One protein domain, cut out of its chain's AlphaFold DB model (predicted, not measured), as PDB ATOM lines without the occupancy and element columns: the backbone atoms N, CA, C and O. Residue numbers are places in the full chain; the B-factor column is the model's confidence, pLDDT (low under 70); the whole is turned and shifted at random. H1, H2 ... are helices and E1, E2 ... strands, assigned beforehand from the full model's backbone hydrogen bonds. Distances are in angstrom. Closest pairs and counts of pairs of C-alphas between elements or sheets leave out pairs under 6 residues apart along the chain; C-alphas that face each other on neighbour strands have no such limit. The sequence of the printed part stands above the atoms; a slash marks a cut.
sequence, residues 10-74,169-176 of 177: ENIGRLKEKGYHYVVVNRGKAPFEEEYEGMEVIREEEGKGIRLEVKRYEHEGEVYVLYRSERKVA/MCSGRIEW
ATOM      1  N   GLU A  10     -36.604 -17.136  36.670       83.75
ATOM      2  CA  GLU A  10     -36.890 -18.032  37.797       83.75
ATOM      3  C   GLU A  10     -37.433 -19.394  37.331       83.75
ATOM      4  O   GLU A  10     -36.934 -20.446  37.732       83.75
ATOM      5  N   ASN A  11     -38.421 -19.393  36.430       83.50
ATOM      6  CA  ASN A  11     -39.003 -20.631  35.919       83.50
ATOM      7  C   ASN A  11     -38.003 -21.424  35.075       83.50
ATOM      8  O   ASN A  11     -37.985 -22.651  35.152       83.50
ATOM      9  N   ILE A  12     -37.161 -20.744  34.295       81.38
ATOM     10  CA  ILE A  12     -36.099 -21.385  33.514       81.38
ATOM     11  C   ILE A  12     -35.040 -21.984  34.449       81.38
ATOM     12  O   ILE A  12     -34.663 -23.138  34.260       81.38
ATOM     13  N   GLY A  13     -34.621 -21.260  35.490       84.31
ATOM     14  CA  GLY A  13     -33.696 -21.762  36.510       84.31
ATOM     15  C   GLY A  13     -34.220 -23.035  37.174       84.31
ATOM     16  O   GLY A  13     -33.525 -24.046  37.218       84.31
ATOM     17  N   ARG A  14     -35.503 -23.047  37.548       84.06
ATOM     18  CA  ARG A  14     -36.156 -24.230  38.121       84.06
ATOM     19  C   ARG A  14     -36.232 -25.418  37.157       84.06
ATOM     20  O   ARG A  14     -36.243 -26.565  37.599       84.06
ATOM     21  N   LEU A  15     -36.338 -25.175  35.848       84.75
ATOM     22  CA  LEU A  15     -36.289 -26.243  34.842       84.75
ATOM     23  C   LEU A  15     -34.877 -26.831  34.736       84.75
ATOM     24  O   LEU A  15     -34.753 -28.055  34.694       84.75
ATOM     25  N   LYS A  16     -33.841 -25.982  34.781       82.19
ATOM     26  CA  LYS A  16     -32.431 -26.402  34.782       82.19
ATOM     27  C   LYS A  16     -32.075 -27.231  36.014       82.19
ATOM     28  O   LYS A  16     -31.547 -28.325  35.867       82.19
ATOM     29  N   GLU A  17     -32.438 -26.770  37.213       86.31
ATOM     30  CA  GLU A  17     -32.198 -27.497  38.474       86.31
ATOM     31  C   GLU A  17     -32.796 -28.908  38.467       86.31
ATOM     32  O   GLU A  17     -32.242 -29.839  39.044       86.31
ATOM     33  N   LYS A  18     -33.940 -29.071  37.801       87.81
ATOM     34  CA  LYS A  18     -34.629 -30.357  37.677       87.81
ATOM     35  C   LYS A  18     -34.139 -31.207  36.500       87.81
ATOM     36  O   LYS A  18     -34.675 -32.293  36.300       87.81
ATOM     37  N   GLY A  19     -33.174 -30.722  35.717       82.12
ATOM     38  CA  GLY A  19     -32.636 -31.420  34.549       82.12
ATOM     39  C   GLY A  19     -33.618 -31.534  33.378       82.12
ATOM     40  O   GLY A  19     -33.527 -32.476  32.595       82.12
ATOM     41  N   TYR A  20     -34.590 -30.623  33.257       81.56
ATOM     42  CA  TYR A  20     -35.557 -30.654  32.159       81.56
ATOM     43  C   TYR A  20     -35.068 -29.890  30.929       81.56
ATOM     44  O   TYR A  20     -34.683 -28.726  31.014       81.56
ATOM     45  N   HIS A  21     -35.240 -30.498  29.754       77.38
ATOM     46  CA  HIS A  21     -35.085 -29.810  28.473       77.38
ATOM     47  C   HIS A  21     -36.238 -28.831  28.225       77.38
ATOM     48  O   HIS A  21     -37.417 -29.146  28.431       77.38
ATOM     49  N   TYR A  22     -35.914 -27.644  27.716       76.56
ATOM     50  CA  TYR A  22     -36.897 -26.609  27.422       76.56
ATOM     51  C   TYR A  22     -36.618 -25.922  26.084       76.56
ATOM     52  O   TYR A  22     -35.510 -25.904  25.559       76.56
ATOM     53  N   VAL A  23     -37.688 -25.363  25.519       77.88
ATOM     54  CA  VAL A  23     -37.642 -24.500  24.339       77.88
ATOM     55  C   VAL A  23     -38.508 -23.302  24.649       77.88
ATOM     56  O   VAL A  23     -39.672 -23.468  25.046       77.88
ATOM     57  N   VAL A  24     -37.936 -22.115  24.478       77.56
ATOM     58  CA  VAL A  24     -38.563 -20.862  24.877       77.56
ATOM     59  C   VAL A  24     -38.219 -19.735  23.912       77.56
ATOM     60  O   VAL A  24     -37.131 -19.695  23.341       77.56
ATOM     61  N   VAL A  25     -39.154 -18.808  23.713       74.75
ATOM     62  CA  VAL A  25     -38.901 -17.596  22.929       74.75
ATOM     63  C   VAL A  25     -38.044 -16.648  23.760       74.75
ATOM     64  O   VAL A  25     -38.437 -16.271  24.864       74.75
ATOM     65  N   ASN A  26     -36.906 -16.220  23.222       75.62
ATOM     66  CA  ASN A  26     -36.105 -15.175  23.842       75.62
ATOM     67  C   ASN A  26     -36.852 -13.834  23.732       75.62
ATOM     68  O   ASN A  26     -37.190 -13.368  22.641       75.62
ATOM     69  N   ARG A  27     -37.149 -13.226  24.885       70.31
ATOM     70  CA  ARG A  27     -37.829 -11.922  24.988       70.31
ATOM     71  C   ARG A  27     -36.841 -10.759  25.135       70.31
ATOM     72  O   ARG A  27     -37.252  -9.607  24.993       70.31
ATOM     73  N   GLY A  28     -35.581 -11.061  25.443       72.25
ATOM     74  CA  GLY A  28     -34.495 -10.104  25.612       72.25
ATOM     75  C   GLY A  28     -33.736  -9.835  24.314       72.25
ATOM     76  O   GLY A  28     -34.190 -10.148  23.211       72.25
ATOM     77  N   LYS A  29     -32.557  -9.226  24.452       76.62
ATOM     78  CA  LYS A  29     -31.632  -9.042  23.333       76.62
ATOM     79  C   LYS A  29     -30.972 -10.388  23.016       76.62
ATOM     80  O   LYS A  29     -30.539 -11.090  23.924       76.62
ATOM     81  N   ALA A  30     -30.915 -10.757  21.739       79.75
ATOM     82  CA  ALA A  30     -30.137 -11.914  21.313       79.75
ATOM     83  C   ALA A  30     -28.630 -11.634  21.507       79.75
ATOM     84  O   ALA A  30     -28.202 -10.508  21.232       79.75
ATOM     85  N   PRO A  31     -27.825 -12.618  21.949       81.62
ATOM     86  CA  PRO A  31     -26.377 -12.453  22.113       81.62
ATOM     87  C   PRO A  31     -25.598 -12.487  20.784       81.62
ATOM     88  O   PRO A  31     -24.374 -12.494  20.785       81.62
ATOM     89  N   PHE A  32     -26.294 -12.501  19.648       81.25
ATOM     90  CA  PHE A  32     -25.731 -12.542  18.302       81.25
ATOM     91  C   PHE A  32     -26.400 -11.490  17.417       81.25
ATOM     92  O   PHE A  32     -27.526 -11.050  17.679       81.25
ATOM     93  N   GLU A  33     -25.704 -11.103  16.352       81.75
ATOM     94  CA  GLU A  33     -26.302 -10.318  15.278       81.75
ATOM     95  C   GLU A  33     -27.158 -11.218  14.392       81.75
ATOM     96  O   GLU A  33     -26.806 -12.361  14.099       81.75
ATOM     97  N   GLU A  34     -28.318 -10.717  13.982       78.94
ATOM     98  CA  GLU A  34     -29.224 -11.496  13.151       78.94
ATOM     99  C   GLU A  34     -28.696 -11.574  11.706       78.94
ATOM    100  O   GLU A  34     -29.016 -10.733  10.866       78.94
ATOM    101  N   GLU A  35     -27.886 -12.595  11.426       81.12
ATOM    102  CA  GLU A  35     -27.353 -12.902  10.099       81.12
ATOM    103  C   GLU A  35     -28.130 -14.053   9.443       81.12
ATOM    104  O   GLU A  35     -28.297 -15.129  10.027       81.12
ATOM    105  N   TYR A  36     -28.589 -13.827   8.210       78.56
ATOM    106  CA  TYR A  36     -29.456 -14.751   7.463       78.56
ATOM    107  C   TYR A  36     -28.736 -15.490   6.333       78.56
ATOM    108  O   TYR A  36     -29.313 -16.385   5.719       78.56
ATOM    109  N   GLU A  37     -27.491 -15.120   6.043       82.38
ATOM    110  CA  GLU A  37     -26.662 -15.866   5.106       82.38
ATOM    111  C   GLU A  37     -26.200 -17.185   5.737       82.38
ATOM    112  O   GLU A  37     -25.911 -17.269   6.938       82.38
ATOM    113  N   GLY A  38     -26.183 -18.234   4.910       84.31
ATOM    114  CA  GLY A  38     -25.802 -19.583   5.327       84.31
ATOM    115  C   GLY A  38     -26.802 -20.275   6.259       84.31
ATOM    116  O   GLY A  38     -26.410 -21.195   6.970       84.31
ATOM    117  N   MET A  39     -28.070 -19.844   6.302       89.06
ATOM    118  CA  MET A  39     -29.105 -20.593   7.022       89.06
ATOM    119  C   MET A  39     -29.370 -21.953   6.367       89.06
ATOM    120  O   MET A  39     -29.431 -22.068   5.144       89.06
ATOM    121  N   GLU A  40     -29.597 -22.967   7.194       91.50
ATOM    122  CA  GLU A  40     -29.938 -24.317   6.755       91.50
ATOM    123  C   GLU A  40     -31.450 -24.449   6.551       91.50
ATOM    124  O   GLU A  40     -32.241 -24.072   7.421       91.50
ATOM    125  N   VAL A  41     -31.869 -25.018   5.418       91.62
ATOM    126  CA  VAL A  41     -33.277 -25.340   5.155       91.62
ATOM    127  C   VAL A  41     -33.623 -26.659   5.845       91.62
ATOM    128  O   VAL A  41     -33.205 -27.723   5.405       91.62
ATOM    129  N   ILE A  42     -34.425 -26.604   6.909       91.25
ATOM    130  CA  ILE A  42     -34.827 -27.800   7.679       91.25
ATOM    131  C   ILE A  42     -36.192 -28.356   7.270       91.25
ATOM    132  O   ILE A  42     -36.579 -29.446   7.688       91.25
ATOM    133  N   ARG A  43     -36.968 -27.587   6.498       88.38
ATOM    134  CA  ARG A  43     -38.247 -28.032   5.941       88.38
ATOM    135  C   ARG A  43     -38.621 -27.199   4.728       88.38
ATOM    136  O   ARG A  43     -38.708 -25.976   4.835       88.38
ATOM    137  N   GLU A  44     -38.966 -27.874   3.641       90.94
ATOM    138  CA  GLU A  44     -39.453 -27.245   2.418       90.94
ATOM    139  C   GLU A  44     -40.585 -28.077   1.800       90.94
ATOM    140  O   GLU A  44     -40.464 -29.284   1.614       90.94
ATOM    141  N   GLU A  45     -41.723 -27.436   1.540       89.94
ATOM    142  CA  GLU A  45     -42.860 -27.998   0.809       89.94
ATOM    143  C   GLU A  45     -43.408 -26.901  -0.120       89.94
ATOM    144  O   GLU A  45     -44.320 -26.153   0.258       89.94
ATOM    145  N   GLU A  46     -42.850 -26.790  -1.331       79.81
ATOM    146  CA  GLU A  46     -43.196 -25.741  -2.309       79.81
ATOM    147  C   GLU A  46     -44.704 -25.665  -2.577       79.81
ATOM    148  O   GLU A  46     -45.299 -24.590  -2.501       79.81
ATOM    149  N   GLY A  47     -45.361 -26.815  -2.776       81.88
ATOM    150  CA  GLY A  47     -46.804 -26.888  -3.042       81.88
ATOM    151  C   GLY A  47     -47.692 -26.343  -1.914       81.88
ATOM    152  O   GLY A  47     -48.877 -26.094  -2.125       81.88
ATOM    153  N   LYS A  48     -47.139 -26.131  -0.713       81.06
ATOM    154  CA  LYS A  48     -47.835 -25.536   0.441       81.06
ATOM    155  C   LYS A  48     -47.243 -24.187   0.864       81.06
ATOM    156  O   LYS A  48     -47.666 -23.644   1.890       81.06
ATOM    157  N   GLY A  49     -46.273 -23.655   0.111       79.94
ATOM    158  CA  GLY A  49     -45.549 -22.422   0.432       79.94
ATOM    159  C   GLY A  49     -44.861 -22.482   1.797       79.94
ATOM    160  O   GLY A  49     -44.932 -21.528   2.577       79.94
ATOM    161  N   ILE A  50     -44.315 -23.647   2.158       84.38
ATOM    162  CA  ILE A  50     -43.590 -23.844   3.414       84.38
ATOM    163  C   ILE A  50     -42.104 -23.864   3.091       84.38
ATOM    164  O   ILE A  50     -41.644 -24.777   2.424       84.38
ATOM    165  N   ARG A  51     -41.360 -22.924   3.666       86.69
ATOM    166  CA  ARG A  51     -39.904 -22.982   3.775       86.69
ATOM    167  C   ARG A  51     -39.502 -22.519   5.168       86.69
ATOM    168  O   ARG A  51     -39.977 -21.472   5.629       86.69
ATOM    169  N   LEU A  52     -38.730 -23.346   5.867       87.19
ATOM    170  CA  LEU A  52     -38.195 -23.088   7.203       87.19
ATOM    171  C   LEU A  52     -36.675 -23.150   7.153       87.19
ATOM    172  O   LEU A  52     -36.104 -24.204   6.879       87.19
ATOM    173  N   GLU A  53     -36.052 -22.023   7.463       89.06
ATOM    174  CA  GLU A  53     -34.602 -21.858   7.492       89.06
ATOM    175  C   GLU A  53     -34.167 -21.585   8.930       89.06
ATOM    176  O   GLU A  53     -34.862 -20.850   9.642       89.06
ATOM    177  N   VAL A  54     -33.057 -22.172   9.377       89.62
ATOM    178  CA  VAL A  54     -32.533 -21.993  10.738       89.62
ATOM    179  C   VAL A  54     -31.032 -21.739  10.751       89.62
ATOM    180  O   VAL A  54     -30.291 -22.205   9.893       89.62
ATOM    181  N   LYS A  55     -30.577 -21.024  11.778       88.25
ATOM    182  CA  LYS A  55     -29.168 -20.896  12.145       88.25
ATOM    183  C   LYS A  55     -29.043 -20.974  13.655       88.25
ATOM    184  O   LYS A  55     -29.831 -20.359  14.381       88.25
ATOM    185  N   ARG A  56     -28.099 -21.788  14.113       87.12
ATOM    186  CA  ARG A  56     -27.843 -22.045  15.530       87.12
ATOM    187  C   ARG A  56     -26.671 -21.191  16.001       87.12
ATOM    188  O   ARG A  56     -25.722 -20.988  15.253       87.12
ATOM    189  N   TYR A  57     -26.757 -20.716  17.234       85.50
ATOM    190  CA  TYR A  57     -25.733 -19.927  17.908       85.50
ATOM    191  C   TYR A  57     -25.582 -20.452  19.326       85.50
ATOM    192  O   TYR A  57     -26.559 -20.485  20.061       85.50
ATOM    193  N   GLU A  58     -24.386 -20.840  19.733       85.69
ATOM    194  CA  GLU A  58     -24.126 -21.241  21.115       85.69
ATOM    195  C   GLU A  58     -23.609 -20.045  21.912       85.69
ATOM    196  O   GLU A  58     -22.744 -19.300  21.450       85.69
ATOM    197  N   HIS A  59     -24.163 -19.827  23.101       82.44
ATOM    198  CA  HIS A  59     -23.754 -18.752  23.994       82.44
ATOM    199  C   HIS A  59     -24.008 -19.148  25.449       82.44
ATOM    200  O   HIS A  59     -25.131 -19.497  25.799       82.44
ATOM    201  N   GLU A  60     -22.969 -19.091  26.287       82.69
ATOM    202  CA  GLU A  60     -23.038 -19.415  27.725       82.69
ATOM    203  C   GLU A  60     -23.678 -20.786  28.034       82.69
ATOM    204  O   GLU A  60     -24.430 -20.944  28.993       82.69
ATOM    205  N   GLY A  61     -23.386 -21.796  27.205       77.81
ATOM    206  CA  GLY A  61     -23.941 -23.148  27.359       77.81
ATOM    207  C   GLY A  61     -25.404 -23.283  26.921       77.81
ATOM    208  O   GLY A  61     -26.008 -24.333  27.106       77.81
ATOM    209  N   GLU A  62     -25.977 -22.239  26.323       77.81
ATOM    210  CA  GLU A  62     -27.319 -22.247  25.758       77.81
ATOM    211  C   GLU A  62     -27.248 -22.140  24.232       77.81
ATOM    212  O   GLU A  62     -26.455 -21.380  23.676       77.81
ATOM    213  N   VAL A  63     -28.123 -22.855  23.529       82.88
ATOM    214  CA  VAL A  63     -28.280 -22.718  22.079       82.88
ATOM    215  C   VAL A  63     -29.359 -21.684  21.806       82.88
ATOM    216  O   VAL A  63     -30.449 -21.704  22.365       82.88
ATOM    217  N   TYR A  64     -29.096 -20.778  20.889       84.44
ATOM    218  CA  TYR A  64     -30.069 -19.872  20.329       84.44
ATOM    219  C   TYR A  64     -30.320 -20.249  18.877       84.44
ATOM    220  O   TYR A  64     -29.393 -20.481  18.108       84.44
ATOM    221  N   VAL A  65     -31.584 -20.286  18.477       83.94
ATOM    222  CA  VAL A  65     -31.974 -20.589  17.101       83.94
ATOM    223  C   VAL A  65     -32.645 -19.379  16.496       83.94
ATOM    224  O   VAL A  65     -33.725 -18.977  16.930       83.94
ATOM    225  N   LEU A  66     -32.007 -18.818  15.478       84.06
ATOM    226  CA  LEU A  66     -32.617 -17.862  14.572       84.06
ATOM    227  C   LEU A  66     -33.336 -18.654  13.482       84.06
ATOM    228  O   LEU A  66     -32.712 -19.488  12.833       84.06
ATOM    229  N   TYR A  67     -34.630 -18.408  13.274       83.50
ATOM    230  CA  TYR A  67     -35.374 -19.053  12.193       83.50
ATOM    231  C   TYR A  67     -36.126 -18.058  11.314       83.50
ATOM    232  O   TYR A  67     -36.587 -17.011  11.781       83.50
ATOM    233  N   ARG A  68     -36.319 -18.440  10.051       82.00
ATOM    234  CA  ARG A  68     -37.135 -17.733   9.063       82.00
ATOM    235  C   ARG A  68     -38.195 -18.674   8.501       82.00
ATOM    236  O   ARG A  68     -37.922 -19.826   8.187       82.00
ATOM    237  N   SER A  69     -39.432 -18.187   8.409       83.50
ATOM    238  CA  SER A  69     -40.562 -18.949   7.868       83.50
ATOM    239  C   SER A  69     -41.374 -18.099   6.909       83.50
ATOM    240  O   SER A  69     -42.005 -17.133   7.340       83.50
ATOM    241  N   GLU A  70     -41.448 -18.495   5.641       80.94
ATOM    242  CA  GLU A  70     -42.207 -17.757   4.621       80.94
ATOM    243  C   GLU A  70     -43.677 -17.553   5.006       80.94
ATOM    244  O   GLU A  70     -44.220 -16.453   4.883       80.94
ATOM    245  N   ARG A  71     -44.324 -18.573   5.584       79.75
ATOM    246  CA  ARG A  71     -45.713 -18.463   6.062       79.75
ATOM    247  C   ARG A  71     -45.863 -17.444   7.183       79.75
ATOM    248  O   ARG A  71     -46.838 -16.687   7.199       79.75
ATOM    249  N   LYS A  72     -44.921 -17.410   8.131       79.06
ATOM    250  CA  LYS A  72     -44.939 -16.424   9.219       79.06
ATOM    251  C   LYS A  72     -44.697 -15.019   8.667       79.06
ATOM    252  O   LYS A  72     -45.428 -14.107   9.049       79.06
ATOM    253  N   VAL A  73     -43.781 -14.868   7.706       77.06
ATOM    254  CA  VAL A  73     -43.537 -13.608   6.989       77.06
ATOM    255  C   VAL A  73     -44.810 -13.116   6.306       77.06
ATOM    256  O   VAL A  73     -45.254 -11.991   6.547       77.06
ATOM    257  N   ALA A  74     -45.452 -13.969   5.507       79.31
ATOM    258  CA  ALA A  74     -46.681 -13.636   4.796       79.31
ATOM    259  C   ALA A  74     -47.816 -13.254   5.760       79.31
ATOM    260  O   ALA A  74     -48.511 -12.255   5.550       79.31
ATOM    261  N   MET A 169     -38.632 -13.294  12.536       48.62
ATOM    262  CA  MET A 169     -37.587 -13.676  13.492       48.62
ATOM    263  C   MET A 169     -38.132 -13.972  14.898       48.62
ATOM    264  O   MET A 169     -38.902 -13.212  15.490       48.62
ATOM    265  N   CYS A 170     -37.740 -15.116  15.437       46.19
ATOM    266  CA  CYS A 170     -37.749 -15.393  16.867       46.19
ATOM    267  C   CYS A 170     -36.435 -16.098  17.157       46.19
ATOM    268  O   CYS A 170     -36.190 -17.157  16.587       46.19
ATOM    269  N   SER A 171     -35.619 -15.520  18.030       42.88
ATOM    270  CA  SER A 171     -34.558 -16.270  18.677       42.88
ATOM    271  C   SER A 171     -35.217 -17.186  19.707       42.88
ATOM    272  O   SER A 171     -35.921 -16.734  20.611       42.88
ATOM    273  N   GLY A 172     -35.101 -18.493  19.511       44.34
ATOM    274  CA  GLY A 172     -35.487 -19.475  20.520       44.34
ATOM    275  C   GLY A 172     -34.260 -19.855  21.329       44.34
ATOM    276  O   GLY A 172     -33.253 -20.172  20.714       44.34
ATOM    277  N   ARG A 173     -34.328 -19.831  22.660       47.03
ATOM    278  CA  ARG A 173     -33.327 -20.497  23.499       47.03
ATOM    279  C   ARG A 173     -33.692 -21.982  23.562       47.03
ATOM    280  O   ARG A 173     -34.847 -22.331  23.824       47.03
ATOM    281  N   ILE A 174     -32.732 -22.826  23.238       47.84
ATOM    282  CA  ILE A 174     -32.796 -24.271  23.102       47.84
ATOM    283  C   ILE A 174     -31.574 -24.810  23.851       47.84
ATOM    284  O   ILE A 174     -30.480 -24.299  23.695       47.84
ATOM    285  N   GLU A 175     -31.738 -25.823  24.685       36.47
ATOM    286  CA  GLU A 175     -30.612 -26.500  25.335       36.47
ATOM    287  C   GLU A 175     -30.733 -27.978  24.961       36.47
ATOM    288  O   GLU A 175     -31.660 -28.661  25.407       36.47
ATOM    289  N   TRP A 176     -29.874 -28.437  24.048       32.91
ATOM    290  CA  TRP A 176     -29.702 -29.853  23.727       32.91
ATOM    291  C   TRP A 176     -28.211 -30.176  23.747       32.91
ATOM    292  O   TRP A 176     -27.418 -29.401  23.215       32.91
TER     293      TRP A 176
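Overview. This is residues 10 to 74 and 169 to 176 of the 177 residues of an uncharacterized protein of marine sediment metagenome (UniProt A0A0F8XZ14). Picture one twisted, elongated sheet of five strands, in which the long hairpins of E2, E3 and E4 make most of the wall and the short E5 and E1 extend it at one edge. The small helix H1 lies off the sheet at one end of the long axis, and the short helix H2 grazes the sheet toward the other end. A long link, residues 26 to 39, joins the two edge strands. The printed part has 73 residues, with two named helices and five named strands in the order H1 E1 E2 E3 E4 H2 E5; the sheet's order is E1, E5, E4, E3, E2, all antiparallel, and the class is mixed, helices and strands. It is loose, with a radius of gyration of the C-alphas of 14.0 A and spans of 44 by 24 by 19 A.

Along the chain. Begin with E3, residues 50 to 59: find C-alpha 50 at (-43.590, -23.844, 3.414), and from there the strand runs 29.0 A to C-alpha 59 at (-23.754, -18.752, 23.994). E4, residues 62 to 69, is 22.5 A long, and E2, residues 40 to 45, is 14.7 A long. E5 is residues 171 to 174, and E1 is residues 23 to 25. H1, residues 10 to 17, begins at C-alpha 10 at (-36.890, -18.032, 37.797) and is 10.6 A long; H2 is residues 70 to 74.

Arrangement. Look first at the meander E2 E3 E4, each strand the antiparallel neighbour of the one before. E3 and E4 form a hairpin, with N 64 and O 57 at 2.7 A. E2 and E3 form another, with N 52 and O 43 at 2.8 A. On the other side of E4 from E3, look for E5, antiparallel to E4 at 136 degrees, with N 174 and O 63 at 2.7 A. E1 is an edge strand and the antiparallel neighbour of E5, with N 173 and O 24 at 2.9 A. From edge to edge the strands' lines turn by 89 degrees. H2 only grazes the sheet with residues 70 to 72; the closest C-alphas of H2 and E3 are those of Glu 70 and Arg 51, 5.8 A. H1 is not on the sheet. In H1 and H2 every O i to N i+4 pair is within hydrogen-bond range.

Size, cuts and confidence. The C-alphas farthest apart are those of Glu 17 and Gly 47, 44.0 A. Residues 75 to 168 are not printed, and C-alphas 74 and 169 across this cut are 12.6 A apart. The link from E1 to E2, 14 residues, is long. Mean pLDDT of the printed part is 78.3; residues 169 to 176 are under 70.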